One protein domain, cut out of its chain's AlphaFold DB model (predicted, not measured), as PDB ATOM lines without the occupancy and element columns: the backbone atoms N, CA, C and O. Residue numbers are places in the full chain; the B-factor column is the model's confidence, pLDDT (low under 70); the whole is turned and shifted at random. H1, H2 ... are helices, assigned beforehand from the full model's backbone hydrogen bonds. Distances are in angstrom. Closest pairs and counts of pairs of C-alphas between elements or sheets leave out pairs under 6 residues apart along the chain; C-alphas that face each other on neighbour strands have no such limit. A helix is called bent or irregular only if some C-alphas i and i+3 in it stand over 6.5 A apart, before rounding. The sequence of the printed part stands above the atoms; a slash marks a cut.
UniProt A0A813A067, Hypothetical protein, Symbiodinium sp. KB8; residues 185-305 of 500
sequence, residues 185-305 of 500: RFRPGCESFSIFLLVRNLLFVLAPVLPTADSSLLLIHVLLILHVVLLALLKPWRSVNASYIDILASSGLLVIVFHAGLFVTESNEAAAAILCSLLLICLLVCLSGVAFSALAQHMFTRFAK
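Overview. This is residues 185 to 305 of the 500 residues of the protein "Hypothetical protein" of Symbiodinium sp. KB8 (UniProt A0A813A067). Four nearly aligned helices run to and fro, H1 packing on H2 and H2 on H3, while residues 295 to 305, of which 295 to 303 belong to the long H4, stick out. H2, H3 and H4 form an up-and-down bundle, each running against the one before. The printed part has 121 residues, with four named helices in the order H1, H2, H3, H4, which hold 96 of them, and no named strand; its class is all helix, and it is only just loose, close to compact, with a radius of gyration of the C-alphas of 16.5 A and spans of 57 by 28 by 16 A.

Along the chain. H1, residues 193 to 209, starts at C-alpha 193 (-40.857, 1.609, -39.570) and measures 25.2 A; it is only just irregular, C-alphas 205 and 208 being 6.9 A apart. H2, residues 213 to 234, measures 31.4 A; H3, residues 240 to 261, 31.8 A. H4, residues 269 to 303, measures 50.4 A, ending at C-alpha 303 (-46.622, 0.563, -69.967).

Arrangement. Hairpin H1 and H2 touch, closest C-alphas Ala 207 and Ser 216, 4.7 A, at a shallow tilt of 11 degrees. Hairpin H2 and H3 touch, closest C-alphas Val 228 and Ile 247, 5.6 A. H1 is apart from H3 and H4. Every O i to N i+4 pair is within hydrogen-bond range in H2, H3 and H4, and 11 of 13 in H1.

Size, cuts and confidence. The printed part has no cut and no long link; pLDDT is under 70 at 29 residues, among them 262 to 273.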
ATOM      1  N   ARG A 185     -45.731  -7.470 -39.590       62.69
ATOM      2  CA  ARG A 185     -46.741  -6.645 -40.272       62.69
ATOM      3  C   ARG A 185     -46.145  -5.825 -41.416       62.69
ATOM      4  O   ARG A 185     -46.883  -5.427 -42.324       62.69
ATOM      5  N   PHE A 186     -44.835  -5.604 -41.384       67.62
ATOM      6  CA  PHE A 186     -44.109  -4.842 -42.387       67.62
ATOM      7  C   PHE A 186     -43.468  -5.763 -43.426       67.62
ATOM      8  O   PHE A 186     -43.330  -6.974 -43.230       67.62
ATOM      9  N   ARG A 187     -43.149  -5.194 -44.587       60.38
ATOM     10  CA  ARG A 187     -42.390  -5.884 -45.632       60.38
ATOM     11  C   ARG A 187     -40.959  -6.148 -45.149       60.38
ATOM     12  O   ARG A 187     -40.420  -5.300 -44.436       60.38
ATOM     13  N   PRO A 188     -40.335  -7.266 -45.567       50.19
ATOM     14  CA  PRO A 188     -38.909  -7.478 -45.347       50.19
ATOM     15  C   PRO A 188     -38.098  -6.278 -45.869       50.19
ATOM     16  O   PRO A 188     -38.297  -5.874 -47.014       50.19
ATOM     17  N   GLY A 189     -37.237  -5.693 -45.034       58.03
ATOM     18  CA  GLY A 189     -36.452  -4.481 -45.315       58.03
ATOM     19  C   GLY A 189     -37.058  -3.155 -44.822       58.03
ATOM     20  O   GLY A 189     -36.385  -2.129 -44.874       58.03
ATOM     21  N   CYS A 190     -38.309  -3.140 -44.344       62.56
ATOM     22  CA  CYS A 190     -38.988  -1.947 -43.803       62.56
ATOM     23  C   CYS A 190     -39.308  -2.061 -42.301       62.56
ATOM     24  O   CYS A 190     -40.154  -1.336 -41.775       62.56
ATOM     25  N   GLU A 191     -38.654  -2.974 -41.584       64.75
ATOM     26  CA  GLU A 191     -38.967  -3.333 -40.197       64.75
ATOM     27  C   GLU A 191     -38.773  -2.161 -39.227       64.75
ATOM     28  O   GLU A 191     -39.538  -2.008 -38.269       64.75
ATOM     29  N   SER A 192     -37.798  -1.293 -39.512       70.12
ATOM     30  CA  SER A 192     -37.494  -0.074 -38.752       70.12
ATOM     31  C   SER A 192     -38.664   0.914 -38.702       70.12
ATOM     32  O   SER A 192     -38.739   1.728 -37.783       70.12
ATOM     33  N   PHE A 193     -39.632   0.812 -39.619       78.44
ATOM     34  CA  PHE A 193     -40.857   1.609 -39.570       78.44
ATOM     35  C   PHE A 193     -41.694   1.332 -38.306       78.44
ATOM     36  O   PHE A 193     -42.406   2.212 -37.826       78.44
ATOM     37  N   SER A 194     -41.545   0.148 -37.700       72.75
ATOM     38  CA  SER A 194     -42.140  -0.176 -36.394       72.75
ATOM     39  C   SER A 194     -41.668   0.785 -35.299       72.75
ATOM     40  O   SER A 194     -42.456   1.188 -34.448       72.75
ATOM     41  N   ILE A 195     -40.384   1.158 -35.326       75.62
ATOM     42  CA  ILE A 195     -39.772   2.071 -34.353       75.62
ATOM     43  C   ILE A 195     -40.336   3.473 -34.552       75.62
ATOM     44  O   ILE A 195     -40.744   4.115 -33.588       75.62
ATOM     45  N   PHE A 196     -40.432   3.919 -35.806       84.25
ATOM     46  CA  PHE A 196     -41.071   5.189 -36.132       84.25
ATOM     47  C   PHE A 196     -42.518   5.247 -35.614       84.25
ATOM     48  O   PHE A 196     -42.884   6.203 -34.938       84.25
ATOM     49  N   LEU A 197     -43.322   4.206 -35.858       80.00
ATOM     50  CA  LEU A 197     -44.697   4.116 -35.352       80.00
ATOM     51  C   LEU A 197     -44.777   4.164 -33.820       80.00
ATOM     52  O   LEU A 197     -45.671   4.812 -33.276       80.00
ATOM     53  N   LEU A 198     -43.847   3.508 -33.123       74.44
ATOM     54  CA  LEU A 198     -43.762   3.541 -31.660       74.44
ATOM     55  C   LEU A 198     -43.458   4.950 -31.145       74.44
ATOM     56  O   LEU A 198     -44.176   5.453 -30.285       74.44
ATOM     57  N   VAL A 199     -42.436   5.604 -31.704       80.75
ATOM     58  CA  VAL A 199     -42.051   6.975 -31.334       80.75
ATOM     59  C   VAL A 199     -43.190   7.948 -31.628       80.75
ATOM     60  O   VAL A 199     -43.555   8.745 -30.770       80.75
ATOM     61  N   ARG A 200     -43.816   7.836 -32.803       85.06
ATOM     62  CA  ARG A 200     -44.989   8.628 -33.191       85.06
ATOM     63  C   ARG A 200     -46.113   8.497 -32.163       85.06
ATOM     64  O   ARG A 200     -46.657   9.499 -31.715       85.06
ATOM     65  N   ASN A 201     -46.463   7.268 -31.788       81.25
ATOM     66  CA  ASN A 201     -47.549   7.004 -30.845       81.25
ATOM     67  C   ASN A 201     -47.221   7.475 -29.426       81.25
ATOM     68  O   ASN A 201     -48.115   7.962 -28.741       81.25
ATOM     69  N   LEU A 202     -45.957   7.404 -29.005       77.38
ATOM     70  CA  LEU A 202     -45.510   8.005 -27.750       77.38
ATOM     71  C   LEU A 202     -45.682   9.530 -27.772       77.38
ATOM     72  O   LEU A 202     -46.232  10.101 -26.835       77.38
ATOM     73  N   LEU A 203     -45.265  10.187 -28.853       80.25
ATOM     74  CA  LEU A 203     -45.382  11.639 -28.986       80.25
ATOM     75  C   LEU A 203     -46.846  12.104 -29.071       80.25
ATOM     76  O   LEU A 203     -47.169  13.149 -28.518       80.25
ATOM     77  N   PHE A 204     -47.749  11.310 -29.663       78.50
ATOM     78  CA  PHE A 204     -49.195  11.584 -29.623       78.50
ATOM     79  C   PHE A 204     -49.757  11.602 -28.201       78.50
ATOM     80  O   PHE A 204     -50.604  12.432 -27.888       78.50
ATOM     81  N   VAL A 205     -49.283  10.705 -27.338       73.94
ATOM     82  CA  VAL A 205     -49.716  10.627 -25.935       73.94
ATOM     83  C   VAL A 205     -49.156  11.780 -25.110       73.94
ATOM     84  O   VAL A 205     -49.795  12.222 -24.163       73.94
ATOM     85  N   LEU A 206     -47.973  12.277 -25.472       72.56
ATOM     86  CA  LEU A 206     -47.357  13.432 -24.822       72.56
ATOM     87  C   LEU A 206     -47.920  14.768 -25.317       72.56
ATOM     88  O   LEU A 206     -47.699  15.781 -24.663       72.56
ATOM     89  N   ALA A 207     -48.654  14.792 -26.433       74.75
ATOM     90  CA  ALA A 207     -49.169  16.035 -26.996       74.75
ATOM     91  C   ALA A 207     -50.071  16.825 -26.029       74.75
ATOM     92  O   ALA A 207     -49.819  18.014 -25.876       74.75
ATOM     93  N   PRO A 208     -51.028  16.220 -25.293       71.88
ATOM     94  CA  PRO A 208     -51.852  16.945 -24.320       71.88
ATOM     95  C   PRO A 208     -51.093  17.441 -23.079       71.88
ATOM     96  O   PRO A 208     -51.639  18.216 -22.306       71.88
ATOM     97  N   VAL A 209     -49.850  16.990 -22.859       73.75
ATOM     98  CA  VAL A 209     -49.008  17.445 -21.735       73.75
ATOM     99  C   VAL A 209     -48.418  18.832 -22.014       73.75
ATOM    100  O   VAL A 209     -47.926  19.495 -21.101       73.75
ATOM    101  N   LEU A 210     -48.441  19.281 -23.272       71.19
ATOM    102  CA  LEU A 210     -47.933  20.592 -23.632       71.19
ATOM    103  C   LEU A 210     -48.820  21.708 -23.051       71.19
ATOM    104  O   LEU A 210     -50.040  21.569 -22.990       71.19
ATOM    105  N   PRO A 211     -48.216  22.833 -22.632       69.75
ATOM    106  CA  PRO A 211     -48.897  23.853 -21.835       69.75
ATOM    107  C   PRO A 211     -49.934  24.674 -22.611       69.75
ATOM    108  O   PRO A 211     -50.700  25.402 -21.993       69.75
ATOM    109  N   THR A 212     -49.946  24.602 -23.946       73.56
ATOM    110  CA  THR A 212     -50.869  25.378 -24.790       73.56
ATOM    111  C   THR A 212     -51.527  24.479 -25.828       73.56
ATOM    112  O   THR A 212     -50.848  23.650 -26.445       73.56
ATOM    113  N   ALA A 213     -52.830  24.666 -26.064       72.69
ATOM    114  CA  ALA A 213     -53.590  23.897 -27.051       72.69
ATOM    115  C   ALA A 213     -52.981  24.000 -28.463       72.69
ATOM    116  O   ALA A 213     -52.903  22.996 -29.172       72.69
ATOM    117  N   ASP A 214     -52.449  25.173 -28.823       75.25
ATOM    118  CA  ASP A 214     -51.749  25.407 -30.092       75.25
ATOM    119  C   ASP A 214     -50.543  24.483 -30.265       75.25
ATOM    120  O   ASP A 214     -50.374  23.851 -31.308       75.25
ATOM    121  N   SER A 215     -49.709  24.361 -29.229       78.31
ATOM    122  CA  SER A 215     -48.527  23.496 -29.271       78.31
ATOM    123  C   SER A 215     -48.895  22.011 -29.348       78.31
ATOM    124  O   SER A 215     -48.255  21.257 -30.088       78.31
ATOM    125  N   SER A 216     -49.968  21.604 -28.663       79.31
ATOM    126  CA  SER A 216     -50.518  20.246 -28.701       79.31
ATOM    127  C   SER A 216     -51.036  19.894 -30.095       79.31
ATOM    128  O   SER A 216     -50.656  18.865 -30.658       79.31
ATOM    129  N   LEU A 217     -51.852  20.769 -30.692       82.31
ATOM    130  CA  LEU A 217     -52.399  20.580 -32.035       82.31
ATOM    131  C   LEU A 217     -51.306  20.620 -33.105       82.31
ATOM    132  O   LEU A 217     -51.307  19.775 -34.000       82.31
ATOM    133  N   LEU A 218     -50.336  21.534 -32.994       83.44
ATOM    134  CA  LEU A 218     -49.211  21.631 -33.922       83.44
ATOM    135  C   LEU A 218     -48.348  20.361 -33.904       83.44
ATOM    136  O   LEU A 218     -48.003  19.842 -34.967       83.44
ATOM    137  N   LEU A 219     -48.040  19.821 -32.718       84.44
ATOM    138  CA  LEU A 219     -47.291  18.569 -32.586       84.44
ATOM    139  C   LEU A 219     -48.040  17.402 -33.245       84.44
ATOM    140  O   LEU A 219     -47.457  16.666 -34.043       84.44
ATOM    141  N   ILE A 220     -49.339  17.262 -32.963       85.12
ATOM    142  CA  ILE A 220     -50.211  16.247 -33.577       85.12
ATOM    143  C   ILE A 220     -50.200  16.389 -35.106       85.12
ATOM    144  O   ILE A 220     -50.065  15.394 -35.820       85.12
ATOM    145  N   HIS A 221     -50.278  17.619 -35.613       84.81
ATOM    146  CA  HIS A 221     -50.312  17.911 -37.040       84.81
ATOM    147  C   HIS A 221     -49.007  17.521 -37.753       84.81
ATOM    148  O   HIS A 221     -49.035  16.811 -38.761       84.81
ATOM    149  N   VAL A 222     -47.852  17.905 -37.199       86.50
ATOM    150  CA  VAL A 222     -46.528  17.553 -37.745       86.50
ATOM    151  C   VAL A 222     -46.318  16.036 -37.755       86.50
ATOM    152  O   VAL A 222     -45.832  15.483 -38.744       86.50
ATOM    153  N   LEU A 223     -46.728  15.340 -36.688       89.06
ATOM    154  CA  LEU A 223     -46.624  13.881 -36.603       89.06
ATOM    155  C   LEU A 223     -47.500  13.171 -37.644       89.06
ATOM    156  O   LEU A 223     -47.056  12.178 -38.226       89.06
ATOM    157  N   LEU A 224     -48.716  13.671 -37.904       87.00
ATOM    158  CA  LEU A 224     -49.598  13.126 -38.942       87.00
ATOM    159  C   LEU A 224     -49.036  13.365 -40.351       87.00
ATOM    160  O   LEU A 224     -49.021  12.423 -41.144       87.00
ATOM    161  N   ILE A 225     -48.518  14.565 -40.655       85.88
ATOM    162  CA  ILE A 225     -47.868  14.855 -41.950       85.88
ATOM    163  C   ILE A 225     -46.689  13.904 -42.169       85.88
ATOM    164  O   ILE A 225     -46.624  13.221 -43.193       85.88
ATOM    165  N   LEU A 226     -45.777  13.816 -41.195       88.94
ATOM    166  CA  LEU A 226     -44.595  12.958 -41.285       88.94
ATOM    167  C   LEU A 226     -44.986  11.488 -41.493       88.94
ATOM    168  O   LEU A 226     -44.374  10.783 -42.295       88.94
ATOM    169  N   HIS A 227     -46.036  11.028 -40.811       89.50
ATOM    170  CA  HIS A 227     -46.546   9.673 -40.964       89.50
ATOM    171  C   HIS A 227     -47.119   9.407 -42.364       89.50
ATOM    172  O   HIS A 227     -46.758   8.399 -42.972       89.50
ATOM    173  N   VAL A 228     -47.948  10.309 -42.904       87.38
ATOM    174  CA  VAL A 228     -48.524  10.177 -44.256       87.38
ATOM    175  C   VAL A 228     -47.431  10.185 -45.326       87.38
ATOM    176  O   VAL A 228     -47.447   9.336 -46.218       87.38
ATOM    177  N   VAL A 229     -46.447  11.085 -45.214       86.25
ATOM    178  CA  VAL A 229     -45.315  11.165 -46.151       86.25
ATOM    179  C   VAL A 229     -44.497   9.874 -46.125       86.25
ATOM    180  O   VAL A 229     -44.260   9.273 -47.174       86.25
ATOM    181  N   LEU A 230     -44.112   9.390 -44.942       87.25
ATOM    182  CA  LEU A 230     -43.329   8.158 -44.834       87.25
ATOM    183  C   LEU A 230     -44.119   6.920 -45.292       87.25
ATOM    184  O   LEU A 230     -43.536   6.035 -45.918       87.25
ATOM    185  N   LEU A 231     -45.435   6.855 -45.050       86.56
ATOM    186  CA  LEU A 231     -46.291   5.784 -45.577       86.56
ATOM    187  C   LEU A 231     -46.369   5.805 -47.106       86.56
ATOM    188  O   LEU A 231     -46.304   4.743 -47.730       86.56
ATOM    189  N   ALA A 232     -46.501   6.989 -47.705       83.50
ATOM    190  CA  ALA A 232     -46.574   7.142 -49.152       83.50
ATOM    191  C   ALA A 232     -45.263   6.744 -49.845       83.50
ATOM    192  O   ALA A 232     -45.306   6.070 -50.877       83.50
ATOM    193  N   LEU A 233     -44.119   7.117 -49.258       83.94
ATOM    194  CA  LEU A 233     -42.789   6.834 -49.804       83.94
ATOM    195  C   LEU A 233     -42.365   5.377 -49.594       83.94
ATOM    196  O   LEU A 233     -41.923   4.722 -50.534       83.94
ATOM    197  N   LEU A 234     -42.496   4.859 -48.368       81.38
ATOM    198  CA  LEU A 234     -41.929   3.558 -47.998       81.38
ATOM    199  C   LEU A 234     -42.899   2.391 -48.218       81.38
ATOM    200  O   LEU A 234     -42.455   1.249 -48.305       81.38
ATOM    201  N   LYS A 235     -44.217   2.652 -48.280       82.38
ATOM    202  CA  LYS A 235     -45.295   1.636 -48.314       82.38
ATOM    203  C   LYS A 235     -44.972   0.420 -47.425       82.38
ATOM    204  O   LYS A 235     -44.949  -0.720 -47.901       82.38
ATOM    205  N   PRO A 236     -44.683   0.653 -46.131       78.12
ATOM    206  CA  PRO A 236     -43.982  -0.310 -45.288       78.12
ATOM    207  C   PRO A 236     -44.850  -1.525 -44.950       78.12
ATOM    208  O   PRO A 236     -44.324  -2.589 -44.620       78.12
ATOM    209  N   TRP A 237     -46.180  -1.406 -45.042       77.62
ATOM    210  CA  TRP A 237     -47.098  -2.500 -44.753       77.62
ATOM    211  C   TRP A 237     -46.957  -3.650 -45.748       77.62
ATOM    212  O   TRP A 237     -46.834  -3.477 -46.965       77.62
ATOM    213  N   ARG A 238     -47.071  -4.873 -45.225       68.88
ATOM    214  CA  ARG A 238     -47.003  -6.099 -46.026       68.88
ATOM    215  C   ARG A 238     -48.051  -6.138 -47.143       68.88
ATOM    216  O   ARG A 238     -47.752  -6.590 -48.245       68.88
ATOM    217  N   SER A 239     -49.253  -5.619 -46.883       73.12
ATOM    218  CA  SER A 239     -50.299  -5.425 -47.893       73.12
ATOM    219  C   SER A 239     -50.302  -3.982 -48.403       73.12
ATOM    220  O   SER A 239     -50.342  -3.041 -47.610       73.12
ATOM    221  N   VAL A 240     -50.323  -3.801 -49.728       73.75
ATOM    222  CA  VAL A 240     -50.426  -2.465 -50.348       73.75
ATOM    223  C   VAL A 240     -51.748  -1.792 -49.958       73.75
ATOM    224  O   VAL A 240     -51.767  -0.608 -49.641       73.75
ATOM    225  N   ASN A 241     -52.837  -2.563 -49.884       72.81
ATOM    226  CA  ASN A 241     -54.158  -2.050 -49.505       72.81
ATOM    227  C   ASN A 241     -54.173  -1.516 -48.068       72.81
ATOM    228  O   ASN A 241     -54.826  -0.513 -47.797       72.81
ATOM    229  N   ALA A 242     -53.409  -2.137 -47.161       74.12
ATOM    230  CA  ALA A 242     -53.257  -1.634 -45.798       74.12
ATOM    231  C   ALA A 242     -52.533  -0.278 -45.772       74.12
ATOM    232  O   ALA A 242     -52.925   0.591 -45.005       74.12
ATOM    233  N   SER A 243     -51.550  -0.065 -46.659       83.12
ATOM    234  CA  SER A 243     -50.892   1.243 -46.797       83.12
ATOM    235  C   SER A 243     -51.858   2.319 -47.288       83.12
ATOM    236  O   SER A 243     -51.872   3.410 -46.736       83.12
ATOM    237  N   TYR A 244     -52.701   2.018 -48.282       79.94
ATOM    238  CA  TYR A 244     -53.682   2.988 -48.784       79.94
ATOM    239  C   TYR A 244     -54.752   3.345 -47.749       79.94
ATOM    240  O   TYR A 244     -55.106   4.513 -47.623       79.94
ATOM    241  N   ILE A 245     -55.243   2.362 -46.991       76.00
ATOM    242  CA  ILE A 245     -56.234   2.597 -45.933       76.00
ATOM    243  C   ILE A 245     -55.637   3.437 -44.800       76.00
ATOM    244  O   ILE A 245     -56.297   4.352 -44.319       76.00
ATOM    245  N   ASP A 246     -54.391   3.169 -44.406       83.00
ATOM    246  CA  ASP A 246     -53.695   3.936 -43.368       83.00
ATOM    247  C   ASP A 246     -53.419   5.385 -43.814       83.00
ATOM    248  O   ASP A 246     -53.671   6.332 -43.068       83.00
ATOM    249  N   ILE A 247     -53.021   5.585 -45.079       84.00
ATOM    250  CA  ILE A 247     -52.894   6.921 -45.687       84.00
ATOM    251  C   ILE A 247     -54.241   7.650 -45.682       84.00
ATOM    252  O   ILE A 247     -54.294   8.816 -45.296       84.00
ATOM    253  N   LEU A 248     -55.328   6.985 -46.083       81.44
ATOM    254  CA  LEU A 248     -56.666   7.579 -46.118       81.44
ATOM    255  C   LEU A 248     -57.142   7.978 -44.713       81.44
ATOM    256  O   LEU A 248     -57.594   9.105 -44.516       81.44
ATOM    257  N   ALA A 249     -57.002   7.080 -43.734       79.00
ATOM    258  CA  ALA A 249     -57.385   7.330 -42.348       79.00
ATOM    259  C   ALA A 249     -56.565   8.472 -41.730       79.00
ATOM    260  O   ALA A 249     -57.129   9.397 -41.144       79.00
ATOM    261  N   SER A 250     -55.243   8.453 -41.922       85.69
ATOM    262  CA  SER A 250     -54.338   9.489 -41.418       85.69
ATOM    263  C   SER A 250     -54.575  10.844 -42.090       85.69
ATOM    264  O   SER A 250     -54.527  11.869 -41.416       85.69
ATOM    265  N   SER A 251     -54.910  10.865 -43.384       81.56
ATOM    266  CA  SER A 251     -55.281  12.097 -44.098       81.56
ATOM    267  C   SER A 251     -56.602  12.677 -43.583       81.56
ATOM    268  O   SER A 251     -56.709  13.887 -43.402       81.56
ATOM    269  N   GLY A 252     -57.592  11.827 -43.289       78.50
ATOM    270  CA  GLY A 252     -58.853  12.252 -42.678       78.50
ATOM    271  C   GLY A 252     -58.656  12.866 -41.288       78.50
ATOM    272  O   GLY A 252     -59.186  13.938 -41.010       78.50
ATOM    273  N   LEU A 253     -57.833  12.236 -40.441       80.00
ATOM    274  CA  LEU A 253     -57.463  12.787 -39.129       80.00
ATOM    275  C   LEU A 253     -56.755  14.141 -39.252       80.00
ATOM    276  O   LEU A 253     -56.986  15.035 -38.444       80.00
ATOM    277  N   LEU A 254     -55.930  14.314 -40.279       82.69
ATOM    278  CA  LEU A 254     -55.188  15.547 -40.510       82.69
ATOM    279  C   LEU A 254     -56.119  16.709 -40.892       82.69
ATOM    280  O   LEU A 254     -55.959  17.806 -40.361       82.69
ATOM    281  N   VAL A 255     -57.151  16.461 -41.708       78.94
ATOM    282  CA  VAL A 255     -58.217  17.444 -41.992       78.94
ATOM    283  C   VAL A 255     -58.976  17.826 -40.717       78.94
ATOM    284  O   VAL A 255     -59.278  18.998 -40.508       78.94
ATOM    285  N   ILE A 256     -59.254  16.860 -39.843       77.38
ATOM    286  CA  ILE A 256     -59.954  17.103 -38.576       77.38
ATOM    287  C   ILE A 256     -59.108  17.969 -37.635       77.38
ATOM    288  O   ILE A 256     -59.596  18.972 -37.120       77.38
ATOM    289  N   VAL A 257     -57.830  17.626 -37.448       80.25
ATOM    290  CA  VAL A 257     -56.889  18.400 -36.616       80.25
ATOM    291  C   VAL A 257     -56.640  19.787 -37.212       80.25
ATOM    292  O   VAL A 257     -56.482  20.756 -36.479       80.25
ATOM    293  N   PHE A 258     -56.644  19.909 -38.541       76.50
ATOM    294  CA  PHE A 258     -56.583  21.203 -39.211       76.50
ATOM    295  C   PHE A 258     -57.773  22.089 -38.839       76.50
ATOM    296  O   PHE A 258     -57.600  23.248 -38.471       76.50
ATOM    297  N   HIS A 259     -58.980  21.525 -38.899       72.94
ATOM    298  CA  HIS A 259     -60.196  22.235 -38.530       72.94
ATOM    299  C   HIS A 259     -60.203  22.606 -37.043       72.94
ATOM    300  O   HIS A 259     -60.606  23.711 -36.704       72.94
ATOM    301  N   ALA A 260     -59.686  21.729 -36.173       72.44
ATOM    302  CA  ALA A 260     -59.524  21.984 -34.741       72.44
ATOM    303  C   ALA A 260     -58.715  23.253 -34.442       72.44
ATOM    304  O   ALA A 260     -59.086  24.029 -33.567       72.44
ATOM    305  N   GLY A 261     -57.634  23.476 -35.195       70.31
ATOM    306  CA  GLY A 261     -56.772  24.647 -35.030       70.31
ATOM    307  C   GLY A 261     -57.471  25.979 -35.315       70.31
ATOM    308  O   GLY A 261     -57.045  26.998 -34.790       70.31
ATOM    309  N   LEU A 262     -58.565  25.986 -36.089       68.56
ATOM    310  CA  LEU A 262     -59.347  27.197 -36.375       68.56
ATOM    311  C   LEU A 262     -60.246  27.631 -35.205       68.56
ATOM    312  O   LEU A 262     -60.754  28.748 -35.221       68.56
ATOM    313  N   PHE A 263     -60.464  26.756 -34.219       66.62
ATOM    314  CA  PHE A 263     -61.331  27.013 -33.063       66.62
ATOM    315  C   PHE A 263     -60.556  27.373 -31.788       66.62
ATOM    316  O   PHE A 263     -61.177  27.550 -30.741       66.62
ATOM    317  N   VAL A 264     -59.223  27.487 -31.842       69.38
ATOM    318  CA  VAL A 264     -58.431  27.936 -30.688       69.38
ATOM    319  C   VAL A 264     -58.503  29.459 -30.586       69.38
ATOM    320  O   VAL A 264     -58.098  30.177 -31.494       69.38
ATOM    321  N   THR A 265     -59.051  29.949 -29.476       58.94
ATOM    322  CA  THR A 265     -59.460  31.347 -29.276       58.94
ATOM    323  C   THR A 265     -58.400  32.243 -28.621       58.94
ATOM    324  O   THR A 265     -58.645  33.436 -28.471       58.94
ATOM    325  N   GLU A 266     -57.234  31.712 -28.231       58.44
ATOM    326  CA  GLU A 266     -56.245  32.443 -27.411       58.44
ATOM    327  C   GLU A 266     -54.988  32.943 -28.148       58.44
ATOM    328  O   GLU A 266     -54.118  33.561 -27.530       58.44
ATOM    329  N   SER A 267     -54.859  32.731 -29.458       57.94
ATOM    330  CA  SER A 267     -53.648  33.107 -30.196       57.94
ATOM    331  C   SER A 267     -53.830  34.328 -31.095       57.94
ATOM    332  O   SER A 267     -54.918  34.660 -31.553       57.94
ATOM    333  N   ASN A 268     -52.717  35.028 -31.330       66.31
ATOM    334  CA  ASN A 268     -52.630  36.193 -32.203       66.31
ATOM    335  C   ASN A 268     -53.200  35.833 -33.590       66.31
ATOM    336  O   ASN A 268     -52.549  35.105 -34.345       66.31
ATOM    337  N   GLU A 269     -54.410  36.312 -33.902       67.19
ATOM    338  CA  GLU A 269     -55.255  35.829 -35.011       67.19
ATOM    339  C   GLU A 269     -54.505  35.776 -36.350       67.19
ATOM    340  O   GLU A 269     -54.651  34.833 -37.127       67.19
ATOM    341  N   ALA A 270     -53.621  36.749 -36.593       67.81
ATOM    342  CA  ALA A 270     -52.791  36.806 -37.793       67.81
ATOM    343  C   ALA A 270     -51.737  35.683 -37.856       67.81
ATOM    344  O   ALA A 270     -51.535  35.085 -38.913       67.81
ATOM    345  N   ALA A 271     -51.067  35.367 -36.745       67.25
ATOM    346  CA  ALA A 271     -50.048  34.317 -36.701       67.25
ATOM    347  C   ALA A 271     -50.677  32.919 -36.810       67.25
ATOM    348  O   ALA A 271     -50.158  32.072 -37.539       67.25
ATOM    349  N   ALA A 272     -51.822  32.709 -36.153       64.75
ATOM    350  CA  ALA A 272     -52.598  31.475 -36.257       64.75
ATOM    351  C   ALA A 272     -53.121  31.264 -37.687       64.75
ATOM    352  O   ALA A 272     -52.920  30.197 -38.269       64.75
ATOM    353  N   ALA A 273     -53.683  32.305 -38.313       66.12
ATOM    354  CA  ALA A 273     -54.153  32.247 -39.696       66.12
ATOM    355  C   ALA A 273     -53.021  31.953 -40.696       66.12
ATOM    356  O   ALA A 273     -53.208  31.152 -41.617       66.12
ATOM    357  N   ILE A 274     -51.836  32.551 -40.517       73.31
ATOM    358  CA  ILE A 274     -50.658  32.275 -41.356       73.31
ATOM    359  C   ILE A 274     -50.192  30.827 -41.171       73.31
ATOM    360  O   ILE A 274     -49.965  30.131 -42.162       73.31
ATOM    361  N   LEU A 275     -50.085  30.347 -39.928       69.88
ATOM    362  CA  LEU A 275     -49.661  28.979 -39.630       69.88
ATOM    363  C   LEU A 275     -50.641  27.948 -40.209       69.88
ATOM    364  O   LEU A 275     -50.217  27.028 -40.906       69.88
ATOM    365  N   CYS A 276     -51.948  28.136 -40.012       67.62
ATOM    366  CA  CYS A 276     -52.983  27.304 -40.627       67.62
ATOM    367  C   CYS A 276     -52.908  27.360 -42.162       67.62
ATOM    368  O   CYS A 276     -52.952  26.327 -42.825       67.62
ATOM    369  N   SER A 277     -52.712  28.533 -42.763       73.62
ATOM    370  CA  SER A 277     -52.590  28.641 -44.224       73.62
ATOM    371  C   SER A 277     -51.381  27.866 -44.763       73.62
ATOM    372  O   SER A 277     -51.503  27.138 -45.748       73.62
ATOM    373  N   LEU A 278     -50.228  27.949 -44.092       76.25
ATOM    374  CA  LEU A 278     -49.023  27.198 -44.461       76.25
ATOM    375  C   LEU A 278     -49.215  25.683 -44.306       76.25
ATOM    376  O   LEU A 278     -48.809  24.920 -45.185       76.25
ATOM    377  N   LEU A 279     -49.867  25.242 -43.227       70.44
ATOM    378  CA  LEU A 279     -50.183  23.830 -42.998       70.44
ATOM    379  C   LEU A 279     -51.172  23.284 -44.039       70.44
ATOM    380  O   LEU A 279     -50.975  22.178 -44.543       70.44
ATOM    381  N   LEU A 280     -52.178  24.072 -44.435       72.88
ATOM    382  CA  LEU A 280     -53.119  23.708 -45.496       72.88
ATOM    383  C   LEU A 280     -52.419  23.566 -46.849       72.88
ATOM    384  O   LEU A 280     -52.655  22.596 -47.567       72.88
ATOM    385  N   ILE A 281     -51.533  24.504 -47.188       78.56
ATOM    386  CA  ILE A 281     -50.732  24.434 -48.413       78.56
ATOM    387  C   ILE A 281     -49.849  23.182 -48.388       78.56
ATOM    388  O   ILE A 281     -49.830  22.434 -49.364       78.56
ATOM    389  N   CYS A 282     -49.178  22.895 -47.267       76.31
ATOM    390  CA  CYS A 282     -48.369  21.686 -47.112       76.31
ATOM    391  C   CYS A 282     -49.208  20.411 -47.292       76.31
ATOM    392  O   CYS A 282     -48.797  19.501 -48.011       76.31
ATOM    393  N   LEU A 283     -50.403  20.354 -46.697       73.81
ATOM    394  CA  LEU A 283     -51.328  19.234 -46.852       73.81
ATOM    395  C   LEU A 283     -51.756  19.044 -48.314       73.81
ATOM    396  O   LEU A 283     -51.703  17.928 -48.830       73.81
ATOM    397  N   LEU A 284     -52.152  20.123 -48.994       77.19
ATOM    398  CA  LEU A 284     -52.559  20.083 -50.400       77.19
ATOM    399  C   LEU A 284     -51.405  19.637 -51.308       77.19
ATOM    400  O   LEU A 284     -51.619  18.834 -52.219       77.19
ATOM    401  N   VAL A 285     -50.176  20.085 -51.037       79.62
ATOM    402  CA  VAL A 285     -48.963  19.646 -51.747       79.62
ATOM    403  C   VAL A 285     -48.680  18.163 -51.497       79.62
ATOM    404  O   VAL A 285     -48.413  17.424 -52.441       79.62
ATOM    405  N   CYS A 286     -48.798  17.680 -50.257       74.62
ATOM    406  CA  CYS A 286     -48.619  16.260 -49.953       74.62
ATOM    407  C   CYS A 286     -49.681  15.389 -50.641       74.62
ATOM    408  O   CYS A 286     -49.336  14.392 -51.274       74.62
ATOM    409  N   LEU A 287     -50.962  15.763 -50.570       75.06
ATOM    410  CA  LEU A 287     -52.054  15.004 -51.191       75.06
ATOM    411  C   LEU A 287     -51.945  14.989 -52.719       75.06
ATOM    412  O   LEU A 287     -52.089  13.931 -53.335       75.06
ATOM    413  N   SER A 288     -51.638  16.136 -53.331       77.25
ATOM    414  CA  SER A 288     -51.412  16.227 -54.778       77.25
ATOM    415  C   SER A 288     -50.167  15.451 -55.214       77.25
ATOM    416  O   SER A 288     -50.224  14.742 -56.216       77.25
ATOM    417  N   GLY A 289     -49.084  15.481 -54.433       77.00
ATOM    418  CA  GLY A 289     -47.883  14.678 -54.668       77.00
ATOM    419  C   GLY A 289     -48.156  13.173 -54.622       77.00
ATOM    420  O   GLY A 289     -47.729  12.434 -55.511       77.00
ATOM    421  N   VAL A 290     -48.932  12.705 -53.638       73.38
ATOM    422  CA  VAL A 290     -49.345  11.297 -53.547       73.38
ATOM    423  C   VAL A 290     -50.229  10.913 -54.732       73.38
ATOM    424  O   VAL A 290     -49.966   9.895 -55.371       73.38
ATOM    425  N   ALA A 291     -51.218  11.737 -55.086       74.81
ATOM    426  CA  ALA A 291     -52.082  11.499 -56.241       74.81
ATOM    427  C   ALA A 291     -51.283  11.440 -57.554       74.81
ATOM    428  O   ALA A 291     -51.472  10.516 -58.348       74.81
ATOM    429  N   PHE A 292     -50.338  12.361 -57.752       79.31
ATOM    430  CA  PHE A 292     -49.467  12.379 -58.925       79.31
ATOM    431  C   PHE A 292     -48.538  11.166 -58.962       79.31
ATOM    432  O   PHE A 292     -48.416  10.527 -60.002       79.31
ATOM    433  N   SER A 293     -47.943  10.776 -57.830       73.31
ATOM    434  CA  SER A 293     -47.116   9.566 -57.752       73.31
ATOM    435  C   SER A 293     -47.916   8.295 -58.042       73.31
ATOM    436  O   SER A 293     -47.408   7.386 -58.694       73.31
ATOM    437  N   ALA A 294     -49.177   8.230 -57.607       72.19
ATOM    438  CA  ALA A 294     -50.055   7.096 -57.846       72.19
ATOM    439  C   ALA A 294     -50.477   7.038 -59.316       72.19
ATOM    440  O   ALA A 294     -50.457   5.961 -59.909       72.19
ATOM    441  N   LEU A 295     -50.791   8.187 -59.921       78.81
ATOM    442  CA  LEU A 295     -51.100   8.292 -61.344       78.81
ATOM    443  C   LEU A 295     -49.881   7.951 -62.205       78.81
ATOM    444  O   LEU A 295     -50.004   7.168 -63.143       78.81
ATOM    445  N   ALA A 296     -48.704   8.473 -61.859       74.31
ATOM    446  CA  ALA A 296     -47.450   8.154 -62.523       74.31
ATOM    447  C   ALA A 296     -47.149   6.658 -62.405       74.31
ATOM    448  O   ALA A 296     -46.933   6.011 -63.420       74.31
ATOM    449  N   GLN A 297     -47.221   6.072 -61.204       73.75
ATOM    450  CA  GLN A 297     -47.065   4.626 -61.013       73.75
ATOM    451  C   GLN A 297     -48.089   3.834 -61.826       73.75
ATOM    452  O   GLN A 297     -47.721   2.857 -62.468       73.75
ATOM    453  N   HIS A 298     -49.354   4.257 -61.857       69.56
ATOM    454  CA  HIS A 298     -50.385   3.585 -62.639       69.56
ATOM    455  C   HIS A 298     -50.084   3.647 -64.140       69.56
ATOM    456  O   HIS A 298     -50.132   2.620 -64.811       69.56
ATOM    457  N   MET A 299     -49.678   4.809 -64.655       71.69
ATOM    458  CA  MET A 299     -49.255   4.945 -66.045       71.69
ATOM    459  C   MET A 299     -48.009   4.106 -66.339       71.69
ATOM    460  O   MET A 299     -48.027   3.315 -67.273       71.69
ATOM    461  N   PHE A 300     -46.960   4.194 -65.520       67.69
ATOM    462  CA  PHE A 300     -45.731   3.420 -65.705       67.69
ATOM    463  C   PHE A 300     -45.987   1.915 -65.633       67.69
ATOM    464  O   PHE A 300     -45.480   1.186 -66.473       67.69
ATOM    465  N   THR A 301     -46.821   1.436 -64.706       60.62
ATOM    466  CA  THR A 301     -47.198   0.010 -64.638       60.62
ATOM    467  C   THR A 301     -48.080  -0.433 -65.802       60.62
ATOM    468  O   THR A 301     -48.029  -1.597 -66.176       60.62
ATOM    469  N   ARG A 302     -48.862   0.474 -66.404       61.34
ATOM    470  CA  ARG A 302     -49.636   0.177 -67.615       61.34
ATOM    471  C   ARG A 302     -48.731  -0.015 -68.834       61.34
ATOM    472  O   ARG A 302     -49.092  -0.764 -69.734       61.34
ATOM    473  N   PHE A 303     -47.586   0.665 -68.869       60.34
ATOM    474  CA  PHE A 303     -46.622   0.563 -69.967       60.34
ATOM    475  C   PHE A 303     -45.481  -0.430 -69.698       60.34
ATOM    476  O   PHE A 303     -44.863  -0.905 -70.646       60.34
ATOM    477  N   ALA A 304     -45.205  -0.771 -68.438       64.88
ATOM    478  CA  ALA A 304     -44.205  -1.761 -68.069       64.88
ATOM    479  C   ALA A 304     -44.791  -3.171 -68.191       64.88
ATOM    480  O   ALA A 304     -45.697  -3.555 -67.448       64.88
ATOM    481  N   LYS A 305     -44.254  -3.963 -69.120       73.94
ATOM    482  CA  LYS A 305     -44.624  -5.372 -69.225       73.94
ATOM    483  C   LYS A 305     -44.108  -6.132 -68.005       73.94
ATOM    484  O   LYS A 305     -43.021  -5.869 -67.495       73.94
TER     485      LYS A 305